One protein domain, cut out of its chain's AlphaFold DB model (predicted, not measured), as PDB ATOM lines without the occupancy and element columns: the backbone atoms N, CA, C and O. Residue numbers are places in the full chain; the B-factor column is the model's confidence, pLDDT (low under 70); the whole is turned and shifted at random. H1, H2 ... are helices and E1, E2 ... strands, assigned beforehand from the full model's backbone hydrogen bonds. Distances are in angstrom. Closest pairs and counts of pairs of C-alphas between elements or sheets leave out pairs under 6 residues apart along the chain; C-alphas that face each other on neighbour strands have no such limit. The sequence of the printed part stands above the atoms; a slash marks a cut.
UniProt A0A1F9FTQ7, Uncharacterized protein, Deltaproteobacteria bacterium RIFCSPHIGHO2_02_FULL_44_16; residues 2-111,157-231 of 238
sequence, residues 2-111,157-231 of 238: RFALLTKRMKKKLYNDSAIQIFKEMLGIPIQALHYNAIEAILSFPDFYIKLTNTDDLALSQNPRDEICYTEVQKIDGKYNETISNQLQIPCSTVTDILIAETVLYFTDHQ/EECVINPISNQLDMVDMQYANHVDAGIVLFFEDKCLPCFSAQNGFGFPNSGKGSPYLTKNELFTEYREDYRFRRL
ATOM      1  N   ARG A   2     -92.710 213.619 -45.722       62.94
ATOM      2  CA  ARG A   2     -91.365 213.798 -46.289       62.94
ATOM      3  C   ARG A   2     -90.264 213.859 -45.225       62.94
ATOM      4  O   ARG A   2     -89.243 213.198 -45.380       62.94
ATOM      5  N   PHE A   3     -90.477 214.598 -44.139       65.62
ATOM      6  CA  PHE A   3     -89.459 214.802 -43.108       65.62
ATOM      7  C   PHE A   3     -89.241 213.541 -42.259       65.62
ATOM      8  O   PHE A   3     -88.099 213.180 -41.984       65.62
ATOM      9  N   ALA A   4     -90.287 212.773 -41.929       62.72
ATOM     10  CA  ALA A   4     -90.080 211.514 -41.200       62.72
ATOM     11  C   ALA A   4     -89.336 210.458 -42.013       62.72
ATOM     12  O   ALA A   4     -88.636 209.631 -41.435       62.72
ATOM     13  N   LEU A   5     -89.486 210.452 -43.342       61.81
ATOM     14  CA  LEU A   5     -88.746 209.529 -44.202       61.81
ATOM     15  C   LEU A   5     -87.258 209.889 -44.258       61.81
ATOM     16  O   LEU A   5     -86.429 208.985 -44.168       61.81
ATOM     17  N   LEU A   6     -86.928 211.182 -44.339       65.38
ATOM     18  CA  LEU A   6     -85.545 211.674 -44.348       65.38
ATOM     19  C   LEU A   6     -84.856 211.483 -42.985       65.38
ATOM     20  O   LEU A   6     -83.736 210.983 -42.917       65.38
ATOM     21  N   THR A   7     -85.557 211.767 -41.885       68.25
ATOM     22  CA  THR A   7     -85.004 211.683 -40.517       68.25
ATOM     23  C   THR A   7     -84.834 210.261 -39.980       68.25
ATOM     24  O   THR A   7     -84.271 210.082 -38.902       68.25
ATOM     25  N   LYS A   8     -85.293 209.218 -40.691       72.25
ATOM     26  CA  LYS A   8     -85.097 207.815 -40.264       72.25
ATOM     27  C   LYS A   8     -83.627 207.435 -40.098       72.25
ATOM     28  O   LYS A   8     -83.333 206.528 -39.328       72.25
ATOM     29  N   ARG A   9     -82.736 208.078 -40.854       76.00
ATOM     30  CA  ARG A   9     -81.294 207.798 -40.854       76.00
ATOM     31  C   ARG A   9     -80.499 208.706 -39.915       76.00
ATOM     32  O   ARG A   9     -79.327 208.438 -39.695       76.00
ATOM     33  N   MET A  10     -81.138 209.732 -39.354       86.94
ATOM     34  CA  MET A  10     -80.485 210.695 -38.474       86.94
ATOM     35  C   MET A  10     -80.367 210.159 -37.047       86.94
ATOM     36  O   MET A  10     -81.286 209.496 -36.551       86.94
ATOM     37  N   LYS A  11     -79.294 210.536 -36.341       90.31
ATOM     38  CA  LYS A  11     -79.295 210.464 -34.872       90.31
ATOM     39  C   LYS A  11     -80.295 211.493 -34.347       90.31
ATOM     40  O   LYS A  11     -80.360 212.615 -34.839       90.31
ATOM     41  N   LYS A  12     -81.101 211.100 -33.361       93.12
ATOM     42  CA  LYS A  12     -82.130 211.958 -32.769       93.12
ATOM     43  C   LYS A  12     -81.760 212.305 -31.345       93.12
ATOM     44  O   LYS A  12     -81.532 211.407 -30.534       93.12
ATOM     45  N   LYS A  13     -81.764 213.596 -31.043       95.00
ATOM     46  CA  LYS A  13     -81.635 214.125 -29.692       95.00
ATOM     47  C   LYS A  13     -82.804 215.058 -29.423       95.00
ATOM     48  O   LYS A  13     -82.704 216.267 -29.573       95.00
ATOM     49  N   LEU A  14     -83.942 214.448 -29.117       94.94
ATOM     50  CA  LEU A  14     -85.211 215.134 -28.897       94.94
ATOM     51  C   LEU A  14     -85.596 215.043 -27.423       94.94
ATOM     52  O   LEU A  14     -85.238 214.076 -26.743       94.94
ATOM     53  N   TYR A  15     -86.360 216.017 -26.944       95.44
ATOM     54  CA  TYR A  15     -86.928 215.966 -25.607       95.44
ATOM     55  C   TYR A  15     -87.901 214.797 -25.471       95.44
ATOM     56  O   TYR A  15     -88.784 214.591 -26.304       95.44
ATOM     57  N   ASN A  16     -87.741 214.032 -24.394       93.69
ATOM     58  CA  ASN A  16     -88.666 212.964 -24.030       93.69
ATOM     59  C   ASN A  16     -89.867 213.515 -23.244       93.69
ATOM     60  O   ASN A  16     -89.869 214.664 -22.803       93.69
ATOM     61  N   ASP A  17     -90.870 212.669 -23.006       93.25
ATOM     62  CA  ASP A  17     -92.101 213.066 -22.310       93.25
ATOM     63  C   ASP A  17     -91.851 213.645 -20.909       93.25
ATOM     64  O   ASP A  17     -92.563 214.552 -20.486       93.25
ATOM     65  N   SER A  18     -90.817 213.167 -20.208       94.56
ATOM     66  CA  SER A  18     -90.434 213.684 -18.887       94.56
ATOM     67  C   SER A  18     -89.937 215.129 -18.972       94.56
ATOM     68  O   SER A  18     -90.415 215.996 -18.243       94.56
ATOM     69  N   ALA A  19     -89.038 215.425 -19.916       95.88
ATOM     70  CA  ALA A  19     -88.562 216.782 -20.169       95.88
ATOM     71  C   ALA A  19     -89.711 217.715 -20.586       95.88
ATOM     72  O   ALA A  19     -89.852 218.809 -20.041       95.88
ATOM     73  N   ILE A  20     -90.582 217.251 -21.489       95.69
ATOM     74  CA  ILE A  20     -91.776 217.999 -21.907       95.69
ATOM     75  C   ILE A  20     -92.698 218.285 -20.717       95.69
ATOM     76  O   ILE A  20     -93.242 219.386 -20.614       95.69
ATOM     77  N   GLN A  21     -92.871 217.325 -19.808       95.25
ATOM     78  CA  GLN A  21     -93.675 217.511 -18.607       95.25
ATOM     79  C   GLN A  21     -93.068 218.566 -17.673       95.25
ATOM     80  O   GLN A  21     -93.801 219.432 -17.201       95.25
ATOM     81  N   ILE A  22     -91.744 218.567 -17.482       96.00
ATOM     82  CA  ILE A  22     -91.062 219.607 -16.694       96.00
ATOM     83  C   ILE A  22     -91.290 220.995 -17.310       96.00
ATOM     84  O   ILE A  22     -91.621 221.932 -16.588       96.00
ATOM     85  N   PHE A  23     -91.185 221.141 -18.636       95.50
ATOM     86  CA  PHE A  23     -91.467 222.423 -19.293       95.50
ATOM     87  C   PHE A  23     -92.913 222.872 -19.089       95.50
ATOM     88  O   PHE A  23     -93.165 224.041 -18.804       95.50
ATOM     89  N   LYS A  24     -93.878 221.952 -19.178       93.88
ATOM     90  CA  LYS A  24     -95.291 222.272 -18.933       93.88
ATOM     91  C   LYS A  24     -95.538 222.771 -17.511       93.88
ATOM     92  O   LYS A  24     -96.373 223.651 -17.332       93.88
ATOM     93  N   GLU A  25     -94.811 222.261 -16.522       91.81
ATOM     94  CA  GLU A  25     -94.920 222.716 -15.130       91.81
ATOM     95  C   GLU A  25     -94.417 224.150 -14.911       91.81
ATOM     96  O   GLU A  25     -94.794 224.778 -13.927       91.81
ATOM     97  N   MET A  26     -93.605 224.697 -15.821       90.69
ATOM     98  CA  MET A  26     -93.156 226.094 -15.751       90.69
ATOM     99  C   MET A  26     -94.255 227.086 -16.143       90.69
ATOM    100  O   MET A  26     -94.217 228.246 -15.731       90.69
ATOM    101  N   LEU A  27     -95.205 226.661 -16.981       91.62
ATOM    102  CA  LEU A  27     -96.206 227.541 -17.573       91.62
ATOM    103  C   LEU A  27     -97.170 228.077 -16.512       91.62
ATOM    104  O   LEU A  27     -97.746 227.328 -15.727       91.62
ATOM    105  N   GLY A  28     -97.391 229.391 -16.527       88.00
ATOM    106  CA  GLY A  28     -98.362 230.038 -15.645       88.00
ATOM    107  C   GLY A  28     -97.922 230.170 -14.184       88.00
ATOM    108  O   GLY A  28     -98.682 230.716 -13.385       88.00
ATOM    109  N   ILE A  29     -96.710 229.728 -13.828       85.19
ATOM    110  CA  ILE A  29     -96.151 229.911 -12.486       85.19
ATOM    111  C   ILE A  29     -95.169 231.094 -12.500       85.19
ATOM    112  O   ILE A  29     -94.245 231.113 -13.318       85.19
ATOM    113  N   PRO A  30     -95.330 232.090 -11.607       87.00
ATOM    114  CA  PRO A  30     -94.345 233.151 -11.443       87.00
ATOM    115  C   PRO A  30     -93.012 232.587 -10.949       87.00
ATOM    116  O   PRO A  30     -92.966 231.901  -9.922       87.00
ATOM    117  N   ILE A  31     -91.923 232.915 -11.641       87.50
ATOM    118  CA  ILE A  31     -90.578 232.618 -11.139       87.50
ATOM    119  C   ILE A  31     -90.271 233.547  -9.961       87.50
ATOM    120  O   ILE A  31     -90.654 234.714  -9.968       87.50
ATOM    121  N   GLN A  32     -89.587 233.048  -8.938       85.69
ATOM    122  CA  GLN A  32     -89.125 233.852  -7.801       85.69
ATOM    123  C   GLN A  32     -87.754 234.474  -8.064       85.69
ATOM    124  O   GLN A  32     -87.470 235.572  -7.592       85.69
ATOM    125  N   ALA A  33     -86.911 233.760  -8.808       84.31
ATOM    126  CA  ALA A  33     -85.578 234.196  -9.187       84.31
ATOM    127  C   ALA A  33     -85.141 233.497 -10.477       84.31
ATOM    128  O   ALA A  33     -85.575 232.378 -10.769       84.31
ATOM    129  N   LEU A  34     -84.249 234.157 -11.212       86.56
ATOM    130  CA  LEU A  34     -83.536 233.598 -12.351       86.56
ATOM    131  C   LEU A  34     -82.035 233.762 -12.114       86.56
ATOM    132  O   LEU A  34     -81.550 234.885 -12.006       86.56
ATOM    133  N   HIS A  35     -81.304 232.654 -12.078       86.56
ATOM    134  CA  HIS A  35     -79.860 232.660 -12.283       86.56
ATOM    135  C   HIS A  35     -79.589 232.355 -13.752       86.56
ATOM    136  O   HIS A  35     -80.191 231.441 -14.311       86.56
ATOM    137  N   TYR A  36     -78.697 233.112 -14.381       85.50
ATOM    138  CA  TYR A  36     -78.360 232.920 -15.785       85.50
ATOM    139  C   TYR A  36     -76.881 233.191 -16.023       85.50
ATOM    140  O   TYR A  36     -76.362 234.241 -15.638       85.50
ATOM    141  N   ASN A  37     -76.222 232.264 -16.704       86.25
ATOM    142  CA  ASN A  37     -74.877 232.425 -17.231       86.25
ATOM    143  C   ASN A  37     -74.801 231.840 -18.653       86.25
ATOM    144  O   ASN A  37     -75.814 231.462 -19.235       86.25
ATOM    145  N   ALA A  38     -73.602 231.801 -19.237       85.81
ATOM    146  CA  ALA A  38     -73.427 231.380 -20.623       85.81
ATOM    147  C   ALA A  38     -73.893 229.942 -20.905       85.81
ATOM    148  O   ALA A  38     -74.188 229.648 -22.052       85.81
ATOM    149  N   ILE A  39     -73.948 229.056 -19.909       91.50
ATOM    150  CA  ILE A  39     -74.213 227.620 -20.106       91.50
ATOM    151  C   ILE A  39     -75.373 227.104 -19.250       91.50
ATOM    152  O   ILE A  39     -75.739 225.938 -19.351       91.50
ATOM    153  N   GLU A  40     -75.941 227.936 -18.379       92.00
ATOM    154  CA  GLU A  40     -76.934 227.507 -17.400       92.00
ATOM    155  C   GLU A  40     -77.975 228.597 -17.132       92.00
ATOM    156  O   GLU A  40     -77.646 229.778 -16.996       92.00
ATOM    157  N   ALA A  41     -79.234 228.173 -17.007       91.88
ATOM    158  CA  ALA A  41     -80.334 228.980 -16.506       91.88
ATOM    159  C   ALA A  41     -81.058 228.213 -15.391       91.88
ATOM    160  O   ALA A  41     -81.513 227.089 -15.602       91.88
ATOM    161  N   ILE A  42     -81.178 228.813 -14.207       92.38
ATOM    162  CA  ILE A  42     -81.910 228.242 -13.072       92.38
ATOM    163  C   ILE A  42     -83.107 229.126 -12.761       92.38
ATOM    164  O   ILE A  42     -82.954 230.288 -12.387       92.38
ATOM    165  N   LEU A  43     -84.300 228.555 -12.898       91.38
ATOM    166  CA  LEU A  43     -85.572 229.198 -12.602       91.38
ATOM    167  C   LEU A  43     -86.071 228.692 -11.254       91.38
ATOM    168  O   LEU A  43     -86.417 227.516 -11.114       91.38
ATOM    169  N   SER A  44     -86.087 229.572 -10.258       90.19
ATOM    170  CA  SER A  44     -86.553 229.237  -8.916       90.19
ATOM    171  C   SER A  44     -88.060 229.419  -8.806       90.19
ATOM    172  O   SER A  44     -88.592 230.468  -9.167       90.19
ATOM    173  N   PHE A  45     -88.731 228.432  -8.224       88.62
ATOM    174  CA  PHE A  45     -90.148 228.442  -7.872       88.62
ATOM    175  C   PHE A  45     -90.299 228.252  -6.347       88.62
ATOM    176  O   PHE A  45     -89.298 228.020  -5.665       88.62
ATOM    177  N   PRO A  46     -91.515 228.371  -5.773       84.50
ATOM    178  CA  PRO A  46     -91.694 228.303  -4.319       84.50
ATOM    179  C   PRO A  46     -91.150 227.030  -3.653       84.50
ATOM    180  O   PRO A  46     -90.533 227.123  -2.587       84.50
ATOM    181  N   ASP A  47     -91.355 225.875  -4.293       88.38
ATOM    182  CA  ASP A  47     -91.080 224.552  -3.711       88.38
ATOM    183  C   ASP A  47     -90.079 223.711  -4.522       88.38
ATOM    184  O   ASP A  47     -89.729 222.601  -4.124       88.38
ATOM    185  N   PHE A  48     -89.617 224.221  -5.661       92.50
ATOM    186  CA  PHE A  48     -88.679 223.542  -6.552       92.50
ATOM    187  C   PHE A  48     -87.908 224.568  -7.382       92.50
ATOM    188  O   PHE A  48     -88.262 225.745  -7.435       92.50
ATOM    189  N   TYR A  49     -86.888 224.117  -8.097       93.62
ATOM    190  CA  TYR A  49     -86.277 224.897  -9.164       93.62
ATOM    191  C   TYR A  49     -86.038 224.038 -10.395       93.62
ATOM    192  O   TYR A  49     -85.929 222.811 -10.322       93.62
ATOM    193  N   ILE A  50     -85.998 224.696 -11.547       95.56
ATOM    194  CA  ILE A  50     -85.705 224.062 -12.827       95.56
ATOM    195  C   ILE A  50     -84.358 224.563 -13.305       95.56
ATOM    196  O   ILE A  50     -84.133 225.768 -13.396       95.56
ATOM    197  N   LYS A  51     -83.473 223.620 -13.607       95.88
ATOM    198  CA  LYS A  51     -82.146 223.862 -14.151       95.88
ATOM    199  C   LYS A  51     -82.133 223.472 -15.624       95.88
ATOM    200  O   LYS A  51     -82.439 222.332 -15.971       95.88
ATOM    201  N   LEU A  52     -81.766 224.427 -16.467       97.06
ATOM    202  CA  LEU A  52     -81.508 224.265 -17.891       97.06
ATOM    203  C   LEU A  52     -80.000 224.355 -18.098       97.06
ATOM    204  O   LEU A  52     -79.408 225.371 -17.744       97.06
ATOM    205  N   THR A  53     -79.379 223.307 -18.634       97.62
ATOM    206  CA  THR A  53     -77.918 223.241 -18.808       97.62
ATOM    207  C   THR A  53     -77.586 222.980 -20.262       97.62
ATOM    208  O   THR A  53     -78.066 222.002 -20.829       97.62
ATOM    209  N   ASN A  54     -76.774 223.838 -20.867       97.31
ATOM    210  CA  ASN A  54     -76.170 223.539 -22.151       97.31
ATOM    211  C   ASN A  54     -75.136 222.425 -21.968       97.31
ATOM    212  O   ASN A  54     -74.264 222.514 -21.103       97.31
ATOM    213  N   THR A  55     -75.270 221.369 -22.754       96.94
ATOM    214  CA  THR A  55     -74.409 220.192 -22.718       96.94
ATOM    215  C   THR A  55     -74.244 219.646 -24.131       96.94
ATOM    216  O   THR A  55     -74.895 220.108 -25.071       96.94
ATOM    217  N   ASP A  56     -73.396 218.640 -24.270       96.25
ATOM    218  CA  ASP A  56     -73.101 217.965 -25.522       96.25
ATOM    219  C   ASP A  56     -73.413 216.457 -25.466       96.25
ATOM    220  O   ASP A  56     -73.759 215.868 -24.436       96.25
ATOM    221  N   ASP A  57     -73.411 215.846 -26.644       95.50
ATOM    222  CA  ASP A  57     -73.451 214.405 -26.891       95.50
ATOM    223  C   ASP A  57     -72.742 214.177 -28.238       95.50
ATOM    224  O   ASP A  57     -72.623 215.096 -29.042       95.50
ATOM    225  N   LEU A  58     -72.266 212.969 -28.524       95.31
ATOM    226  CA  LEU A  58     -71.540 212.702 -29.768       95.31
ATOM    227  C   LEU A  58     -72.452 212.879 -30.985       95.31
ATOM    228  O   LEU A  58     -73.544 212.312 -31.040       95.31
ATOM    229  N   ALA A  59     -72.008 213.605 -31.997       94.31
ATOM    230  CA  ALA A  59     -72.731 213.714 -33.247       94.31
ATOM    231  C   ALA A  59     -72.593 212.440 -34.094       94.31
ATOM    232  O   ALA A  59     -71.626 211.680 -34.003       94.31
ATOM    233  N   LEU A  60     -73.571 212.212 -34.966       91.19
ATOM    234  CA  LEU A  60     -73.397 211.366 -36.133       91.19
ATOM    235  C   LEU A  60     -72.659 212.179 -37.203       91.19
ATOM    236  O   LEU A  60     -73.270 213.014 -37.867       91.19
ATOM    237  N   SER A  61     -71.359 211.934 -37.345       89.69
ATOM    238  CA  SER A  61     -70.494 212.566 -38.345       89.69
ATOM    239  C   SER A  61     -69.382 211.610 -38.799       89.69
ATOM    240  O   SER A  61     -69.277 210.470 -38.333       89.69
ATOM    241  N   GLN A  62     -68.534 212.064 -39.724       85.12
ATOM    242  CA  GLN A  62     -67.330 211.343 -40.137       85.12
ATOM    243  C   GLN A  62     -66.241 211.327 -39.049       85.12
ATOM    244  O   GLN A  62     -65.344 210.481 -39.101       85.12
ATOM    245  N   ASN A  63     -66.288 212.248 -38.081       83.62
ATOM    246  CA  ASN A  63     -65.315 212.371 -37.003       83.62
ATOM    247  C   ASN A  63     -65.950 211.962 -35.657       83.62
ATOM    248  O   ASN A  63     -66.845 212.637 -35.162       83.62
ATOM    249  N   PRO A  64     -65.446 210.915 -34.979       84.31
ATOM    250  CA  PRO A  64     -66.055 210.380 -33.753       84.31
ATOM    251  C   PRO A  64     -65.962 211.309 -32.528       84.31
ATOM    252  O   PRO A  64     -66.261 210.874 -31.418       84.31
ATOM    253  N   ARG A  65     -65.466 212.536 -32.705       87.06
ATOM    254  CA  ARG A  65     -65.341 213.564 -31.668       87.06
ATOM    255  C   ARG A  65     -66.231 214.775 -31.909       87.06
ATOM    256  O   ARG A  65     -66.188 215.674 -31.084       87.06
ATOM    257  N   ASP A  66     -66.946 214.840 -33.029       90.81
ATOM    258  CA  ASP A  66     -67.887 215.940 -33.218       90.81
ATOM    259  C   ASP A  66     -69.063 215.771 -32.262       90.81
ATOM    260  O   ASP A  66     -69.426 214.654 -31.876       90.81
ATOM    261  N   GLU A  67     -69.657 216.893 -31.890       94.75
ATOM    262  CA  GLU A  67     -70.645 216.984 -30.827       94.75
ATOM    263  C   GLU A  67     -71.932 217.618 -31.356       94.75
ATOM    264  O   GLU A  67     -71.932 218.419 -32.287       94.75
ATOM    265  N   ILE A  68     -73.051 217.230 -30.756       96.00
ATOM    266  CA  ILE A  68     -74.321 217.940 -30.831       96.00
ATOM    267  C   ILE A  68     -74.518 218.673 -29.508       96.00
ATOM    268  O   ILE A  68     -74.599 218.043 -28.455       96.00
ATOM    269  N   CYS A  69     -74.641 219.991 -29.557       97.12
ATOM    270  CA  CYS A  69     -74.935 220.819 -28.399       97.12
ATOM    271  C   CYS A  69     -76.453 220.973 -28.232       97.12
ATOM    272  O   CYS A  69     -77.190 221.234 -29.186       97.12
ATOM    273  N   TYR A  70     -76.942 220.816 -27.005       97.56
ATOM    274  CA  TYR A  70     -78.363 220.918 -26.673       97.56
ATOM    275  C   TYR A  70     -78.555 221.321 -25.211       97.56
ATOM    276  O   TYR A  70     -77.612 221.354 -24.421       97.56
ATOM    277  N   THR A  71     -79.789 221.641 -24.835       98.19
ATOM    278  CA  THR A  71     -80.120 221.997 -23.452       98.19
ATOM    279  C   THR A  71     -80.768 220.823 -22.731       98.19
ATOM    280  O   THR A  71     -81.858 220.393 -23.102       98.19
ATOM    281  N   GLU A  72     -80.164 220.338 -21.655       97.81
ATOM    282  CA  GLU A  72     -80.817 219.426 -20.715       97.81
ATOM    283  C   GLU A  72     -81.692 220.181 -19.720       97.81
ATOM    284  O   GLU A  72     -81.387 221.309 -19.330       97.81
ATOM    285  N   VAL A  73     -82.772 219.531 -19.282       97.81
ATOM    286  CA  VAL A  73     -83.675 220.049 -18.257       97.81
ATOM    287  C   VAL A  73     -83.721 219.108 -17.065       97.81
ATOM    288  O   VAL A  73     -83.888 217.896 -17.209       97.81
ATOM    289  N   GLN A  74     -83.629 219.684 -15.873       97.31
ATOM    290  CA  GLN A  74     -83.800 218.974 -14.619       97.31
ATOM    291  C   GLN A  74     -84.707 219.775 -13.689       97.31
ATOM    292  O   GLN A  74     -84.504 220.970 -13.487       97.31
ATOM    293  N   LYS A  75     -85.686 219.099 -13.086       96.44
ATOM    294  CA  LYS A  75     -86.434 219.617 -11.941       96.44
ATOM    295  C   LYS A  75     -85.787 219.108 -10.661       96.44
ATOM    296  O   LYS A  75     -85.474 217.923 -10.560       96.44
ATOM    297  N   ILE A  76     -85.588 220.000  -9.699       95.75
ATOM    298  CA  ILE A  76     -84.992 219.676  -8.408       95.75
ATOM    299  C   ILE A  76     -85.915 220.195  -7.311       95.75
ATOM    300  O   ILE A  76     -86.287 221.369  -7.304       95.75
ATOM    301  N   ASP A  77     -86.291 219.304  -6.397       93.56
ATOM    302  CA  ASP A  77     -87.162 219.638  -5.276       93.56
ATOM    303  C   ASP A  77     -86.423 220.479  -4.228       93.56
ATOM    304  O   ASP A  77     -85.235 220.282  -3.951       93.56
ATOM    305  N   GLY A  78     -87.158 221.395  -3.603       87.69
ATOM    306  CA  GLY A  78     -86.643 222.302  -2.590       87.69
ATOM    307  C   GLY A  78     -86.326 223.694  -3.125       87.69
ATOM    308  O   GLY A  78     -86.343 223.975  -4.322       87.69
ATOM    309  N   LYS A  79     -86.047 224.601  -2.189       81.75
ATOM    310  CA  LYS A  79     -85.725 225.988  -2.518       81.75
ATOM    311  C   LYS A  79     -84.323 226.082  -3.090       81.75
ATOM    312  O   LYS A  79     -83.378 225.532  -2.521       81.75
ATOM    313  N   TYR A  80     -84.189 226.845  -4.164       83.12
ATOM    314  CA  TYR A  80     -82.880 227.233  -4.653       83.12
ATOM    315  C   TYR A  80     -82.229 228.174  -3.630       83.12
ATOM    316  O   TYR A  80     -82.784 229.218  -3.293       83.12
ATOM    317  N   ASN A  81     -81.098 227.753  -3.063       71.75
ATOM    318  CA  ASN A  81     -80.410 228.467  -1.993       71.75
ATOM    319  C   ASN A  81     -79.048 228.913  -2.527       71.75
ATOM    320  O   ASN A  81     -78.126 228.107  -2.649       71.75
ATOM    321  N   GLU A  82     -78.936 230.176  -2.923       63.97
ATOM    322  CA  GLU A  82     -77.719 230.679  -3.554       63.97
ATOM    323  C   GLU A  82     -76.729 231.208  -2.536       63.97
ATOM    324  O   GLU A  82     -76.980 232.182  -1.830       63.97
ATOM    325  N   THR A  83     -75.544 230.612  -2.535       53.56
ATOM    326  CA  THR A  83     -74.382 231.152  -1.825       53.56
ATOM    327  C   THR A  83     -73.426 231.912  -2.753       53.56
ATOM    328  O   THR A  83     -72.331 232.262  -2.323       53.56
ATOM    329  N   ILE A  84     -73.774 232.167  -4.025       51.88
ATOM    330  CA  ILE A  84     -72.812 232.682  -5.016       51.88
ATOM    331  C   ILE A  84     -73.281 233.999  -5.646       51.88
ATOM    332  O   ILE A  84     -74.234 234.072  -6.418       51.88
ATOM    333  N   SER A  85     -72.533 235.046  -5.305       49.78
ATOM    334  CA  SER A  85     -72.533 236.376  -5.900       49.78
ATOM    335  C   SER A  85     -72.294 236.315  -7.412       49.78
ATOM    336  O   SER A  85     -71.197 235.952  -7.827       49.78
ATOM    337  N   ASN A  86     -73.316 236.635  -8.209       49.75
ATOM    338  CA  ASN A  86     -73.270 237.289  -9.539       49.75
ATOM    339  C   ASN A  86     -74.627 237.157 -10.254       49.75
ATOM    340  O   ASN A  86     -74.707 236.934 -11.460       49.75
ATOM    341  N   GLN A  87     -75.720 237.267  -9.502       54.03
ATOM    342  CA  GLN A  87     -77.052 237.117 -10.062       54.03
ATOM    343  C   GLN A  87     -77.504 238.383 -10.784       54.03
ATOM    344  O   GLN A  87     -77.613 239.453 -10.185       54.03
ATOM    345  N   LEU A  88     -77.904 238.230 -12.042       55.31
ATOM    346  CA  LEU A  88     -78.970 239.052 -12.598       55.31
ATOM    347  C   LEU A  88     -80.279 238.602 -11.937       55.31
ATOM    348  O   LEU A  88     -80.977 237.755 -12.478       55.31
ATOM    349  N   GLN A  89     -80.610 239.147 -10.761       55.72
ATOM    350  CA  GLN A  89     -81.946 238.972 -10.185       55.72
ATOM    351  C   GLN A  89     -82.951 239.664 -11.103       55.72
ATOM    352  O   GLN A  89     -83.154 240.877 -11.036       55.72
ATOM    353  N   ILE A  90     -83.533 238.903 -12.022       60.78
ATOM    354  CA  ILE A  90     -84.577 239.413 -12.899       60.78
ATOM    355  C   ILE A  90     -85.926 239.182 -12.197       60.78
ATOM    356  O   ILE A  90     -86.137 238.099 -11.648       60.78
ATOM    357  N   PRO A  91     -86.818 240.192 -12.160       55.97
ATOM    358  CA  PRO A  91     -88.049 240.159 -11.380       55.97
ATOM    359  C   PRO A  91     -89.005 239.015 -11.726       55.97
ATOM    360  O   PRO A  91     -89.016 238.491 -12.843       55.97
ATOM    361  N   CYS A  92     -89.865 238.735 -10.740       60.16
ATOM    362  CA  CYS A  92     -91.021 237.852 -10.800       60.16
ATOM    363  C   CYS A  92     -91.831 238.052 -12.081       60.16
ATOM    364  O   CYS A  92     -92.673 238.946 -12.169       60.16
ATOM    365  N   SER A  93     -91.579 237.201 -13.066       79.56
ATOM    366  CA  SER A  93     -92.303 237.160 -14.327       79.56
ATOM    367  C   SER A  93     -92.860 235.758 -14.527       79.56
ATOM    368  O   SER A  93     -92.296 234.758 -14.080       79.56
ATOM    369  N   THR A  94     -94.039 235.687 -15.131       89.75
ATOM    370  CA  THR A  94     -94.691 234.406 -15.400       89.75
ATOM    371  C   THR A  94     -94.234 233.908 -16.761       89.75
ATOM    372  O   THR A  94     -94.249 234.673 -17.727       89.75
ATOM    373  N   VAL A  95     -93.849 232.634 -16.853       91.38
ATOM    374  CA  VAL A  95     -93.605 232.002 -18.153       91.38
ATOM    375  C   VAL A  95     -94.955 231.834 -18.850       91.38
ATOM    376  O   VAL A  95     -95.820 231.083 -18.397       91.38
ATOM    377  N   THR A  96     -95.149 232.586 -19.927       92.44
ATOM    378  CA  THR A  96     -96.416 232.655 -20.674       92.44
ATOM    379  C   THR A  96     -96.494 231.652 -21.815       92.44
ATOM    380  O   THR A  96     -97.581 231.191 -22.145       92.44
ATOM    381  N   ASP A  97     -95.352 231.317 -22.410       93.81
ATOM    382  CA  ASP A  97     -95.249 230.355 -23.502       93.81
ATOM    383  C   ASP A  97     -93.844 229.746 -23.523       93.81
ATOM    384  O   ASP A  97     -92.886 230.345 -23.016       93.81
ATOM    385  N   ILE A  98     -93.723 228.560 -24.114       95.75
ATOM    386  CA  ILE A  98     -92.454 227.859 -24.306       95.75
ATOM    387  C   ILE A  98     -92.439 227.272 -25.711       95.75
ATOM    388  O   ILE A  98     -93.307 226.476 -26.077       95.75
ATOM    389  N   LEU A  99     -91.410 227.626 -26.475       96.88
ATOM    390  CA  LEU A  99     -91.138 227.013 -27.771       96.88
ATOM    391  C   LEU A  99     -89.878 226.160 -27.687       96.88
ATOM    392  O   LEU A  99     -88.908 226.545 -27.044       96.88
ATOM    393  N   ILE A 100     -89.876 225.023 -28.368       97.81
ATOM    394  CA  ILE A 100     -88.688 224.202 -28.588       97.81
ATOM    395  C   ILE A 100     -87.991 224.716 -29.845       97.81
ATOM    396  O   ILE A 100     -88.635 224.870 -30.884       97.81
ATOM    397  N   ALA A 101     -86.688 224.981 -29.736       97.50
ATOM    398  CA  ALA A 101     -85.823 225.323 -30.857       97.50
ATOM    399  C   ALA A 101     -85.304 224.025 -31.491       97.50
ATOM    400  O   ALA A 101     -84.399 223.374 -30.973       97.50
ATOM    401  N   GLU A 102     -85.923 223.628 -32.594       96.25
ATOM    402  CA  GLU A 102     -85.647 222.398 -33.330       96.25
ATOM    403  C   GLU A 102     -84.732 222.698 -34.523       96.25
ATOM    404  O   GLU A 102     -84.987 223.637 -35.284       96.25
ATOM    405  N   THR A 103     -83.694 221.886 -34.729       95.69
ATOM    406  CA  THR A 103     -82.796 222.018 -35.879       95.69
ATOM    407  C   THR A 103     -82.309 220.674 -36.420       95.69
ATOM    408  O   THR A 103     -82.421 219.634 -35.764       95.69
ATOM    409  N   VAL A 104     -81.783 220.689 -37.644       94.94
ATOM    410  CA  VAL A 104     -80.963 219.607 -38.185       94.94
ATOM    411  C   VAL A 104     -79.515 220.084 -38.229       94.94
ATOM    412  O   VAL A 104     -79.203 221.072 -38.885       94.94
ATOM    413  N   LEU A 105     -78.631 219.365 -37.544       95.31
ATOM    414  CA  LEU A 105     -77.184 219.538 -37.632       95.31
ATOM    415  C   LEU A 105     -76.623 218.504 -38.601       95.31
ATOM    416  O   LEU A 105     -76.832 217.306 -38.392       95.31
ATOM    417  N   TYR A 106     -75.886 218.923 -39.619       91.88
ATOM    418  CA  TYR A 106     -75.205 217.994 -40.516       91.88
ATOM    419  C   TYR A 106     -73.763 218.401 -40.789       91.88
ATOM    420  O   TYR A 106     -73.398 219.573 -40.699       91.88
ATOM    421  N   PHE A 107     -72.957 217.407 -41.151       90.19
ATOM    422  CA  PHE A 107     -71.551 217.581 -41.486       90.19
ATOM    423  C   PHE A 107     -71.355 217.336 -42.978       90.19
ATOM    424  O   PHE A 107     -71.807 216.320 -43.514       90.19
ATOM    425  N   THR A 108     -70.714 218.279 -43.670       84.00
ATOM    426  CA  THR A 108     -70.408 218.123 -45.098       84.00
ATOM    427  C   THR A 108     -69.369 217.027 -45.324       84.00
ATOM    428  O   THR A 108     -68.741 216.528 -44.390       84.00
ATOM    429  N   ASP A 109     -69.180 216.615 -46.576       76.81
ATOM    430  CA  ASP A 109     -68.159 215.626 -46.906       76.81
ATOM    431  C   ASP A 109     -66.762 216.100 -46.495       76.81
ATOM    432  O   ASP A 109     -66.358 217.236 -46.758       76.81
ATOM    433  N   HIS A 110     -65.988 215.190 -45.896       72.12
ATOM    434  CA  HIS A 110     -64.616 215.478 -45.504       72.12
ATOM    435  C   HIS A 110     -63.757 215.808 -46.731       72.12
ATOM    436  O   HIS A 110     -63.364 214.932 -47.510       72.12
ATOM    437  N   GLN A 111     -63.386 217.076 -46.868       68.81
ATOM    438  CA  GLN A 111     -62.451 217.518 -47.886       68.81
ATOM    439  C   GLN A 111     -61.026 217.321 -47.389       68.81
ATOM    440  O   GLN A 111     -60.531 218.022 -46.502       68.81
ATOM    441  N   GLU A 157     -67.447 221.061 -43.016       83.12
ATOM    442  CA  GLU A 157     -68.230 222.140 -42.444       83.12
ATOM    443  C   GLU A 157     -69.337 221.525 -41.603       83.12
ATOM    444  O   GLU A 157     -69.959 220.533 -41.986       83.12
ATOM    445  N   GLU A 158     -69.541 222.114 -40.438       89.06
ATOM    446  CA  GLU A 158     -70.718 221.886 -39.627       89.06
ATOM    447  C   GLU A 158     -71.788 222.886 -40.064       89.06
ATOM    448  O   GLU A 158     -71.509 224.072 -40.243       89.06
ATOM    449  N   CYS A 159     -73.001 222.399 -40.295       90.69
ATOM    450  CA  CYS A 159     -74.095 223.202 -40.814       90.69
ATOM    451  C   CYS A 159     -75.365 222.949 -40.007       90.69
ATOM    452  O   CYS A 159     -75.767 221.805 -39.787       90.69
ATOM    453  N   VAL A 160     -76.019 224.037 -39.611       92.75
ATOM    454  CA  VAL A 160     -77.319 224.037 -38.942       92.75
ATOM    455  C   VAL A 160     -78.361 224.484 -39.956       92.75
ATOM    456  O   VAL A 160     -78.151 225.458 -40.673       92.75
ATOM    457  N   ILE A 161     -79.461 223.747 -40.062       91.62
ATOM    458  CA  ILE A 161     -80.511 224.026 -41.040       91.62
ATOM    459  C   ILE A 161     -81.888 223.847 -40.415       91.62
ATOM    460  O   ILE A 161     -82.160 222.872 -39.707       91.62
ATOM    461  N   ASN A 162     -82.796 224.765 -40.750       92.81
ATOM    462  CA  ASN A 162     -84.183 224.642 -40.345       92.81
ATOM    463  C   ASN A 162     -84.789 223.311 -40.869       92.81
ATOM    464  O   ASN A 162     -84.768 223.062 -42.081       92.81
ATOM    465  N   PRO A 163     -85.391 222.474 -39.997       90.75
ATOM    466  CA  PRO A 163     -85.935 221.158 -40.346       90.75
ATOM    467  C   PRO A 163     -86.989 221.158 -41.462       90.75
ATOM    468  O   PRO A 163     -87.219 220.132 -42.101       90.75
ATOM    469  N   ILE A 164     -87.656 222.292 -41.692       89.06
ATOM    470  CA  ILE A 164     -88.679 222.443 -42.739       89.06
ATOM    471  C   ILE A 164     -88.158 223.169 -43.989       89.06
ATOM    472  O   ILE A 164     -88.936 223.448 -44.903       89.06
ATOM    473  N   SER A 165     -86.858 223.466 -44.052       87.69
ATOM    474  CA  SER A 165     -86.226 224.080 -45.218       87.69
ATOM    475  C   SER A 165     -86.148 223.107 -46.396       87.69
ATOM    476  O   SER A 165     -85.866 221.919 -46.244       87.69
ATOM    477  N   ASN A 166     -86.319 223.632 -47.612       85.00
ATOM    478  CA  ASN A 166     -86.112 222.861 -48.842       85.00
ATOM    479  C   ASN A 166     -84.639 222.477 -49.058       85.00
ATOM    480  O   ASN A 166     -84.361 221.554 -49.817       85.00
ATOM    481  N   GLN A 167     -83.699 223.159 -48.396       82.81
ATOM    482  CA  GLN A 167     -82.273 222.833 -48.478       82.81
ATOM    483  C   GLN A 167     -81.951 221.447 -47.893       82.81
ATOM    484  O   GLN A 167     -80.930 220.862 -48.246       82.81
ATOM    485  N   LEU A 168     -82.850 220.884 -47.076       82.69
ATOM    486  CA  LEU A 168     -82.696 219.559 -46.486       82.69
ATOM    487  C   LEU A 168     -82.559 218.448 -47.545       82.69
ATOM    488  O   LEU A 168     -81.913 217.442 -47.286       82.69
ATOM    489  N   ASP A 169     -83.096 218.624 -48.758       79.62
ATOM    490  CA  ASP A 169     -82.949 217.636 -49.843       79.62
ATOM    491  C   ASP A 169     -81.501 217.446 -50.315       79.62
ATOM    492  O   ASP A 169     -81.185 216.439 -50.948       79.62
ATOM    493  N   MET A 170     -80.635 218.425 -50.047       80.31
ATOM    494  CA  MET A 170     -79.227 218.412 -50.446       80.31
ATOM    495  C   MET A 170     -78.312 217.884 -49.335       80.31
ATOM    496  O   MET A 170     -77.106 217.776 -49.542       80.31
ATOM    497  N   VAL A 171     -78.871 217.571 -48.163       83.44
ATOM    498  CA  VAL A 171     -78.114 217.110 -46.999       83.44
ATOM    499  C   VAL A 171     -77.859 215.612 -47.096       83.44
ATOM    500  O   VAL A 171     -78.778 214.816 -47.320       83.44
ATOM    501  N   ASP A 172     -76.613 215.212 -46.857       82.81
ATOM    502  CA  ASP A 172     -76.286 213.809 -46.667       82.81
ATOM    503  C   ASP A 172     -76.784 213.323 -45.300       82.81
ATOM    504  O   ASP A 172     -76.186 213.543 -44.245       82.81
ATOM    505  N   MET A 173     -77.917 212.627 -45.336       85.25
ATOM    506  CA  MET A 173     -78.620 212.159 -44.144       85.25
ATOM    507  C   MET A 173     -77.814 211.171 -43.295       85.25
ATOM    508  O   MET A 173     -78.208 210.910 -42.159       85.25
ATOM    509  N   GLN A 174     -76.730 210.588 -43.823       85.44
ATOM    510  CA  GLN A 174     -75.890 209.660 -43.061       85.44
ATOM    511  C   GLN A 174     -75.030 210.359 -41.996       85.44
ATOM    512  O   GLN A 174     -74.584 209.697 -41.063       85.44
ATOM    513  N   TYR A 175     -74.829 211.676 -42.122       89.19
ATOM    514  CA  TYR A 175     -74.080 212.520 -41.183       89.19
ATOM    515  C   TYR A 175     -74.948 213.661 -40.641       89.19
ATOM    516  O   TYR A 175     -74.459 214.749 -40.341       89.19
ATOM    517  N   ALA A 176     -76.259 213.424 -40.560       91.69
ATOM    518  CA  ALA A 176     -77.233 214.389 -40.077       91.69
ATOM    519  C   ALA A 176     -77.825 213.965 -38.725       91.69
ATOM    520  O   ALA A 176     -78.033 212.785 -38.426       91.69
ATOM    521  N   ASN A 177     -78.132 214.964 -37.911       94.62
ATOM    522  CA  ASN A 177     -78.605 214.847 -36.544       94.62
ATOM    523  C   ASN A 177     -79.836 215.735 -36.397       94.62
ATOM    524  O   ASN A 177     -79.798 216.912 -36.738       94.62
ATOM    525  N   HIS A 178     -80.927 215.187 -35.880       95.12
ATOM    526  CA  HIS A 178     -82.147 215.937 -35.593       95.12
ATOM    527  C   HIS A 178     -82.191 216.250 -34.100       95.12
ATOM    528  O   HIS A 178     -82.232 215.331 -33.276       95.12
ATOM    529  N   VAL A 179     -82.133 217.536 -33.763       96.25
ATOM    530  CA  VAL A 179     -81.826 218.005 -32.411       96.25
ATOM    531  C   VAL A 179     -82.882 219.004 -31.946       96.25
ATOM    532  O   VAL A 179     -83.148 220.003 -32.613       96.25
ATOM    533  N   ASP A 180     -83.455 218.757 -30.771       97.25
ATOM    534  CA  ASP A 180     -84.083 219.806 -29.973       97.25
ATOM    535  C   ASP A 180     -82.947 220.549 -29.252       97.25
ATOM    536  O   ASP A 180     -82.495 220.144 -28.181       97.25
ATOM    537  N   ALA A 181     -82.432 221.613 -29.873       97.31
ATOM    538  CA  ALA A 181     -81.251 222.343 -29.403       97.31
ATOM    539  C   ALA A 181     -81.491 223.067 -28.071       97.31
ATOM    540  O   ALA A 181     -80.548 223.463 -27.386       97.31
ATOM    541  N   GLY A 182     -82.758 223.259 -27.709       97.75
ATOM    542  CA  GLY A 182     -83.176 223.791 -26.427       97.75
ATOM    543  C   GLY A 182     -84.585 224.356 -26.462       97.75
ATOM    544  O   GLY A 182     -85.405 223.981 -27.305       97.75
ATOM    545  N   ILE A 183     -84.857 225.298 -25.563       97.75
ATOM    546  CA  ILE A 183     -86.145 225.988 -25.487       97.75
ATOM    547  C   ILE A 183     -85.984 227.504 -25.522       97.75
ATOM    548  O   ILE A 183     -84.917 228.051 -25.253       97.75
ATOM    549  N   VAL A 184     -87.080 228.190 -25.805       96.94
ATOM    550  CA  VAL A 184     -87.242 229.626 -25.626       96.94
ATOM    551  C   VAL A 184     -88.398 229.844 -24.664       96.94
ATOM    552  O   VAL A 184     -89.520 229.415 -24.936       96.94
ATOM    553  N   LEU A 185     -88.124 230.522 -23.554       94.75
ATOM    554  CA  LEU A 185     -89.133 230.904 -22.568       94.75
ATOM    555  C   LEU A 185     -89.652 232.302 -22.887       94.75
ATOM    556  O   LEU A 185     -88.858 233.220 -23.087       94.75
ATOM    557  N   PHE A 186     -90.967 232.493 -22.898       93.12
ATOM    558  CA  PHE A 186     -91.577 233.796 -23.149       93.12
ATOM    559  C   PHE A 186     -92.123 234.420 -21.867       93.12
ATOM    560  O   PHE A 186     -92.936 233.820 -21.159       93.12
ATOM    561  N   PHE A 187     -91.738 235.671 -21.634       89.56
ATOM    562  CA  PHE A 187     -92.175 236.516 -20.530       89.56
ATOM    563  C   PHE A 187     -92.762 237.797 -21.123       89.56
ATOM    564  O   PHE A 187     -92.012 238.697 -21.487       89.56
ATOM    565  N   GLU A 188     -94.088 237.869 -21.260       82.81
ATOM    566  CA  GLU A 188     -94.785 239.035 -21.830       82.81
ATOM    567  C   GLU A 188     -94.210 239.477 -23.202       82.81
ATOM    568  O   GLU A 188     -94.494 238.855 -24.236       82.81
ATOM    569  N   ASP A 189     -93.407 240.549 -23.223       82.81
ATOM    570  CA  ASP A 189     -92.771 241.158 -24.396       82.81
ATOM    571  C   ASP A 189     -91.340 240.658 -24.677       82.81
ATOM    572  O   ASP A 189     -90.774 240.949 -25.737       82.81
ATOM    573  N   LYS A 190     -90.766 239.864 -23.771       89.00
ATOM    574  CA  LYS A 190     -89.392 239.351 -23.829       89.00
ATOM    575  C   LYS A 190     -89.361 237.838 -23.976       89.00
ATOM    576  O   LYS A 190     -90.292 237.123 -23.608       89.00
ATOM    577  N   CYS A 191     -88.247 237.340 -24.486       92.19
ATOM    578  CA  CYS A 191     -87.942 235.922 -24.500       92.19
ATOM    579  C   CYS A 191     -86.538 235.655 -23.962       92.19
ATOM    580  O   CYS A 191     -85.614 236.432 -24.200       92.19
ATOM    581  N   LEU A 192     -86.395 234.547 -23.240       93.00
ATOM    582  CA  LEU A 192     -85.127 234.017 -22.766       93.00
ATOM    583  C   LEU A 192     -84.767 232.793 -23.619       93.00
ATOM    584  O   LEU A 192     -85.422 231.753 -23.483       93.00
ATOM    585  N   PRO A 193     -83.788 232.904 -24.527       94.88
ATOM    586  CA  PRO A 193     -83.282 231.759 -25.263       94.88
ATOM    587  C   PRO A 193     -82.456 230.863 -24.328       94.88
ATOM    588  O   PRO A 193     -81.506 231.304 -23.694       94.88
ATOM    589  N   CYS A 194     -82.817 229.588 -24.248       95.81
ATOM    590  CA  CYS A 194     -82.084 228.547 -23.528       95.81
ATOM    591  C   CYS A 194     -81.835 227.373 -24.483       95.81
ATOM    592  O   CYS A 194     -82.282 226.248 -24.246       95.81
ATOM    593  N   PHE A 195     -81.178 227.654 -25.608       96.88
ATOM    594  CA  PHE A 195     -80.835 226.680 -26.643       96.88
ATOM    595  C   PHE A 195     -79.430 226.933 -27.186       96.88
ATOM    596  O   PHE A 195     -78.944 228.056 -27.105       96.88
ATOM    597  N   SER A 196     -78.788 225.899 -27.730       95.12
ATOM    598  CA  SER A 196     -77.508 226.043 -28.435       95.12
ATOM    599  C   SER A 196     -77.726 226.667 -29.814       95.12
ATOM    600  O   SER A 196     -78.407 226.078 -30.660       95.12
ATOM    601  N   ALA A 197     -77.156 227.852 -30.048       92.81
ATOM    602  CA  ALA A 197     -77.180 228.512 -31.352       92.81
ATOM    603  C   ALA A 197     -75.999 228.072 -32.220       92.81
ATOM    604  O   ALA A 197     -74.858 228.091 -31.766       92.81
ATOM    605  N   GLN A 198     -76.280 227.705 -33.472       91.19
ATOM    606  CA  GLN A 198     -75.297 227.248 -34.457       91.19
ATOM    607  C   GLN A 198     -74.407 226.108 -33.932       91.19
ATOM    608  O   GLN A 198     -73.216 226.083 -34.207       91.19
ATOM    609  N   ASN A 199     -74.988 225.212 -33.119       92.62
ATOM    610  CA  ASN A 199     -74.283 224.138 -32.404       92.62
ATOM    611  C   ASN A 199     -73.139 224.616 -31.481       92.62
ATOM    612  O   ASN A 199     -72.321 223.823 -31.019       92.62
ATOM    613  N   GLY A 200     -73.086 225.912 -31.169       90.19
ATOM    614  CA  GLY A 200     -72.123 226.485 -30.242       90.19
ATOM    615  C   GLY A 200     -72.449 226.147 -28.790       90.19
ATOM    616  O   GLY A 200     -73.616 226.121 -28.382       90.19
ATOM    617  N   PHE A 201     -71.408 225.924 -27.988       88.56
ATOM    618  CA  PHE A 201     -71.567 225.692 -26.557       88.56
ATOM    619  C   PHE A 201     -71.960 226.992 -25.844       88.56
ATOM    620  O   PHE A 201     -71.201 227.964 -25.812       88.56
ATOM    621  N   GLY A 202     -73.156 226.991 -25.266       90.69
ATOM    622  CA  GLY A 202     -73.750 228.097 -24.529       90.69
ATOM    623  C   GLY A 202     -75.043 228.648 -25.131       90.69
ATOM    624  O   GLY A 202     -75.495 228.256 -26.206       90.69
ATOM    625  N   PHE A 203     -75.666 229.562 -24.391       92.50
ATOM    626  CA  PHE A 203     -76.929 230.192 -24.745       92.50
ATOM    627  C   PHE A 203     -76.721 231.564 -25.402       92.50
ATOM    628  O   PHE A 203     -75.891 232.357 -24.935       92.50
ATOM    629  N   PRO A 204     -77.522 231.897 -26.430       88.69
ATOM    630  CA  PRO A 204     -77.600 233.241 -26.977       88.69
ATOM    631  C   PRO A 204     -77.849 234.305 -25.916       88.69
ATOM    632  O   PRO A 204     -78.518 234.083 -24.907       88.69
ATOM    633  N   ASN A 205     -77.347 235.508 -26.163       81.50
ATOM    634  CA  ASN A 205     -77.713 236.684 -25.389       81.50
ATOM    635  C   ASN A 205     -77.709 237.920 -26.289       81.50
ATOM    636  O   ASN A 205     -77.143 237.913 -27.377       81.50
ATOM    637  N   SER A 206     -78.321 239.006 -25.821       76.88
ATOM    638  CA  SER A 206     -78.458 240.236 -26.612       76.88
ATOM    639  C   SER A 206     -77.146 240.985 -26.882       76.88
ATOM    640  O   SER A 206     -77.167 242.019 -27.550       76.88
ATOM    641  N   GLY A 207     -76.024 240.580 -26.272       74.62
ATOM    642  CA  GLY A 207     -74.772 241.343 -26.253       74.62
ATOM    643  C   GLY A 207     -74.847 242.670 -25.479       74.62
ATOM    644  O   GLY A 207     -73.835 243.345 -25.313       74.62
ATOM    645  N   LYS A 208     -76.026 243.052 -24.961       75.38
ATOM    646  CA  LYS A 208     -76.301 244.327 -24.268       75.38
ATOM    647  C   LYS A 208     -76.268 244.187 -22.739       75.38
ATOM    648  O   LYS A 208     -76.902 244.962 -22.028       75.38
ATOM    649  N   GLY A 209     -75.594 243.156 -22.222       75.00
ATOM    650  CA  GLY A 209     -75.586 242.831 -20.788       75.00
ATOM    651  C   GLY A 209     -76.911 242.260 -20.261       75.00
ATOM    652  O   GLY A 209     -77.102 242.184 -19.051       75.00
ATOM    653  N   SER A 210     -77.827 241.862 -21.154       83.50
ATOM    654  CA  SER A 210     -79.095 241.212 -20.814       83.50
ATOM    655  C   SER A 210     -79.208 239.851 -21.506       83.50
ATOM    656  O   SER A 210     -78.893 239.757 -22.698       83.50
ATOM    657  N   PRO A 211     -79.691 238.807 -20.809       86.62
ATOM    658  CA  PRO A 211     -79.919 237.508 -21.430       86.62
ATOM    659  C   PRO A 211     -81.198 237.477 -22.281       86.62
ATOM    660  O   PRO A 211     -81.408 236.538 -23.036       86.62
ATOM    661  N   TYR A 212     -82.049 238.502 -22.186       89.81
ATOM    662  CA  TYR A 212     -83.304 238.561 -22.926       89.81
ATOM    663  C   TYR A 212     -83.126 239.072 -24.346       89.81
ATOM    664  O   TYR A 212     -82.361 240.002 -24.595       89.81
ATOM    665  N   LEU A 213     -83.944 238.523 -25.236       91.31
ATOM    666  CA  LEU A 213     -84.201 239.038 -26.573       91.31
ATOM    667  C   LEU A 213     -85.645 239.539 -26.655       91.31
ATOM    668  O   LEU A 213     -86.532 239.090 -25.923       91.31
ATOM    669  N   THR A 214     -85.908 240.453 -27.578       91.81
ATOM    670  CA  THR A 214     -87.265 240.672 -28.080       91.81
ATOM    671  C   THR A 214     -87.662 239.529 -29.015       91.81
ATOM    672  O   THR A 214     -86.812 238.899 -29.648       91.81
ATOM    673  N   LYS A 215     -88.971 239.301 -29.188       92.12
ATOM    674  CA  LYS A 215     -89.469 238.313 -30.167       92.12
ATOM    675  C   LYS A 215     -88.922 238.577 -31.576       92.12
ATOM    676  O   LYS A 215     -88.599 237.642 -32.298       92.12
ATOM    677  N   ASN A 216     -88.813 239.850 -31.964       92.44
ATOM    678  CA  ASN A 216     -88.301 240.224 -33.278       92.44
ATOM    679  C   ASN A 216     -86.806 239.911 -33.430       92.44
ATOM    680  O   ASN A 216     -86.422 239.401 -34.478       92.44
ATOM    681  N   GLU A 217     -85.984 240.183 -32.410       93.12
ATOM    682  CA  GLU A 217     -84.561 239.803 -32.410       93.12
ATOM    683  C   GLU A 217     -84.418 238.281 -32.564       93.12
ATOM    684  O   GLU A 217     -83.774 237.835 -33.510       93.12
ATOM    685  N   LEU A 218     -85.126 237.492 -31.744       93.88
ATOM    686  CA  LEU A 218     -85.104 236.026 -31.812       93.88
ATOM    687  C   LEU A 218     -85.421 235.500 -33.222       93.88
ATOM    688  O   LEU A 218     -84.661 234.717 -33.789       93.88
ATOM    689  N   PHE A 219     -86.555 235.907 -33.797       93.38
ATOM    690  CA  PHE A 219     -86.974 235.366 -35.090       93.38
ATOM    691  C   PHE A 219     -86.190 235.951 -36.264       93.38
ATOM    692  O   PHE A 219     -86.077 235.284 -37.283       93.38
ATOM    693  N   THR A 220     -85.643 237.162 -36.161       92.94
ATOM    694  CA  THR A 220     -84.785 237.705 -37.227       92.94
ATOM    695  C   THR A 220     -83.462 236.951 -37.294       92.94
ATOM    696  O   THR A 220     -82.976 236.685 -38.387       92.94
ATOM    697  N   GLU A 221     -82.902 236.597 -36.140       92.19
ATOM    698  CA  GLU A 221     -81.576 235.988 -36.055       92.19
ATOM    699  C   GLU A 221     -81.597 234.477 -36.322       92.19
ATOM    700  O   GLU A 221     -80.713 233.975 -37.005       92.19
ATOM    701  N   TYR A 222     -82.620 233.756 -35.847       94.50
ATOM    702  CA  TYR A 222     -82.558 232.288 -35.781       94.50
ATOM    703  C   TYR A 222     -83.571 231.538 -36.655       94.50
ATOM    704  O   TYR A 222     -83.493 230.318 -36.761       94.50
ATOM    705  N   ARG A 223     -84.543 232.201 -37.296       92.88
ATOM    706  CA  ARG A 223     -85.628 231.486 -38.011       92.88
ATOM    707  C   ARG A 223     -85.172 230.658 -39.220       92.88
ATOM    708  O   ARG A 223     -85.882 229.740 -39.624       92.88
ATOM    709  N   GLU A 224     -84.050 231.020 -39.838       91.19
ATOM    710  CA  GLU A 224     -83.531 230.322 -41.026       91.19
ATOM    711  C   GLU A 224     -82.822 229.012 -40.639       91.19
ATOM    712  O   GLU A 224     -82.822 228.058 -41.418       91.19
ATOM    713  N   ASP A 225     -82.327 228.934 -39.401       94.44
ATOM    714  CA  ASP A 225     -81.564 227.800 -38.864       94.44
ATOM    715  C   ASP A 225     -82.423 226.910 -37.943       94.44
ATOM    716  O   ASP A 225     -82.160 225.716 -37.783       94.44
ATOM    717  N   TYR A 226     -83.487 227.473 -37.358       96.19
ATOM    718  CA  TYR A 226     -84.326 226.814 -36.359       96.19
ATOM    719  C   TYR A 226     -85.805 226.866 -36.712       96.19
ATOM    720  O   TYR A 226     -86.361 227.904 -37.084       96.19
ATOM    721  N   ARG A 227     -86.487 225.747 -36.471       95.56
ATOM    722  CA  ARG A 227     -87.938 225.722 -36.323       95.56
ATOM    723  C   ARG A 227     -88.286 225.893 -34.849       95.56
ATOM    724  O   ARG A 227     -87.888 225.092 -34.013       95.56
ATOM    725  N   PHE A 228     -89.098 226.897 -34.544       95.81
ATOM    726  CA  PHE A 228     -89.664 227.077 -33.211       95.81
ATOM    727  C   PHE A 228     -91.051 226.437 -33.161       95.81
ATOM    728  O   PHE A 228     -91.967 226.901 -33.839       95.81
ATOM    729  N   ARG A 229     -91.199 225.359 -32.388       94.44
ATOM    730  CA  ARG A 229     -92.460 224.605 -32.256       94.44
ATOM    731  C   ARG A 229     -92.974 224.622 -30.822       94.44
ATOM    732  O   ARG A 229     -92.183 224.714 -29.888       94.44
ATOM    733  N   ARG A 230     -94.286 224.513 -30.632       92.69
ATOM    734  CA  ARG A 230     -94.882 224.434 -29.288       92.69
ATOM    735  C   ARG A 230     -94.613 223.085 -28.613       92.69
ATOM    736  O   ARG A 230     -94.321 222.096 -29.282       92.69
ATOM    737  N   LEU A 231     -94.738 223.039 -27.284       89.75
ATOM    738  CA  LEU A 231     -94.549 221.818 -26.482       89.75
ATOM    739  C   LEU A 231     -95.545 220.694 -26.814       89.75
ATOM    740  O   LEU A 231     -95.245 219.520 -26.610       89.75
TER     741      LEU A 231
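What this domain is: This is residues 2 to 111 and 157 to 231 of the 238 residues of an uncharacterized protein of Deltaproteobacteria bacterium RIFCSPHIGHO2_02_FULL_44_16 (UniProt A0A1F9FTQ7). Two sheets lie face to face as an elongated sandwich, the strands of the one at 26 degrees to those of the other; H2 packs on both sheets, H4 packs on the one built round the long strands E6 and E8, and the small helices H1 and H3 sit near each other at one end. The 185 printed residues hold four named helices and ten named strands, in the order H1 E1 H2 E2 E3 E4 E5 E6 E7 H3 E8 E9 H4 E10. One sheet is antiparallel, E2 - E3 - E4 - E5; the other is branched and mixed. The class is mixed, helices and strands; the whole is compact, with a radius of gyration of the C-alphas of 16.9 A and spans of 50 by 31 by 29 A.

How they stand to each other: Begin with H1, residues 2 to 9, which only grazes the branched sheet with its residues 6 to 9. E1, residues 11 to 13, is the parallel neighbour of E8, residues 176 to 187: N 13 and O 178 are 2.9 A apart. H2, residues 17 to 26, makes two layers, a helix on one face of a sheet, with E2, residues 33 to 36, E3, residues 40 to 44, E4, residues 48 to 58, and E5, residues 67 to 77; its height over the sheet is 8.8 A, and its closest C-alphas to E5 are Ala 19 and Val 73, 6.2 A. These strands form a meander, each the antiparallel neighbour of the one before: find N 35 and O 42 at 2.9 A, N 43 and O 50 at 2.8 A, N 51 and O 74 at 2.8 A. Across the sandwich, the closest C-alphas of E5 and E8 are Tyr 70 and Ala 181, 4.2 A. E6, residues 97 to 107, has antiparallel E8 on one side, N 101 and O 182 at 2.9 A; on the other side are E7, residues 158 to 161, N 106 and O 159 at 2.9 A, and E10, residues 227 to 230, N 100 and O 229 at 2.8 A. H3, residues 166 to 170, only grazes this sheet and is near H1. E9, residues 190 to 195, forms a hairpin with E8, N 185 and O 192 at 3.0 A. H4, residues 215 to 222, runs along E8 at 11 degrees on the local plane. Every O i to N i+4 pair is within hydrogen-bond range in H2 and H4, against 3 of 4 in H1 and 0 of 1 in H3, where 2 of 2 O i to N i+3 pairs are.

Where its parts are: Find C-alpha 2, where H1 begins, at (-91.365, 213.798, -46.289). E4 runs 30.8 A and bends by 50 degrees at residue 54; E5 runs 30.5 A, E6 32.4 A. E8 runs 33.1 A from C-alpha 176 at (-77.233, 214.389, -40.077). E10 ends at C-alpha 230, (-94.882, 224.434, -29.288).

The domain as a whole: The C-alphas farthest apart, of Pro 46 and Gln 111, are 53.6 A apart. Residues 112 to 156 are not printed; C-alphas 111 and 157 stand 9.2 A apart across the cut. The links E5 to E6 and E9 to H4 are long. In this model pLDDT is under 70 at residues 2 to 7, 82 to 92 and 111.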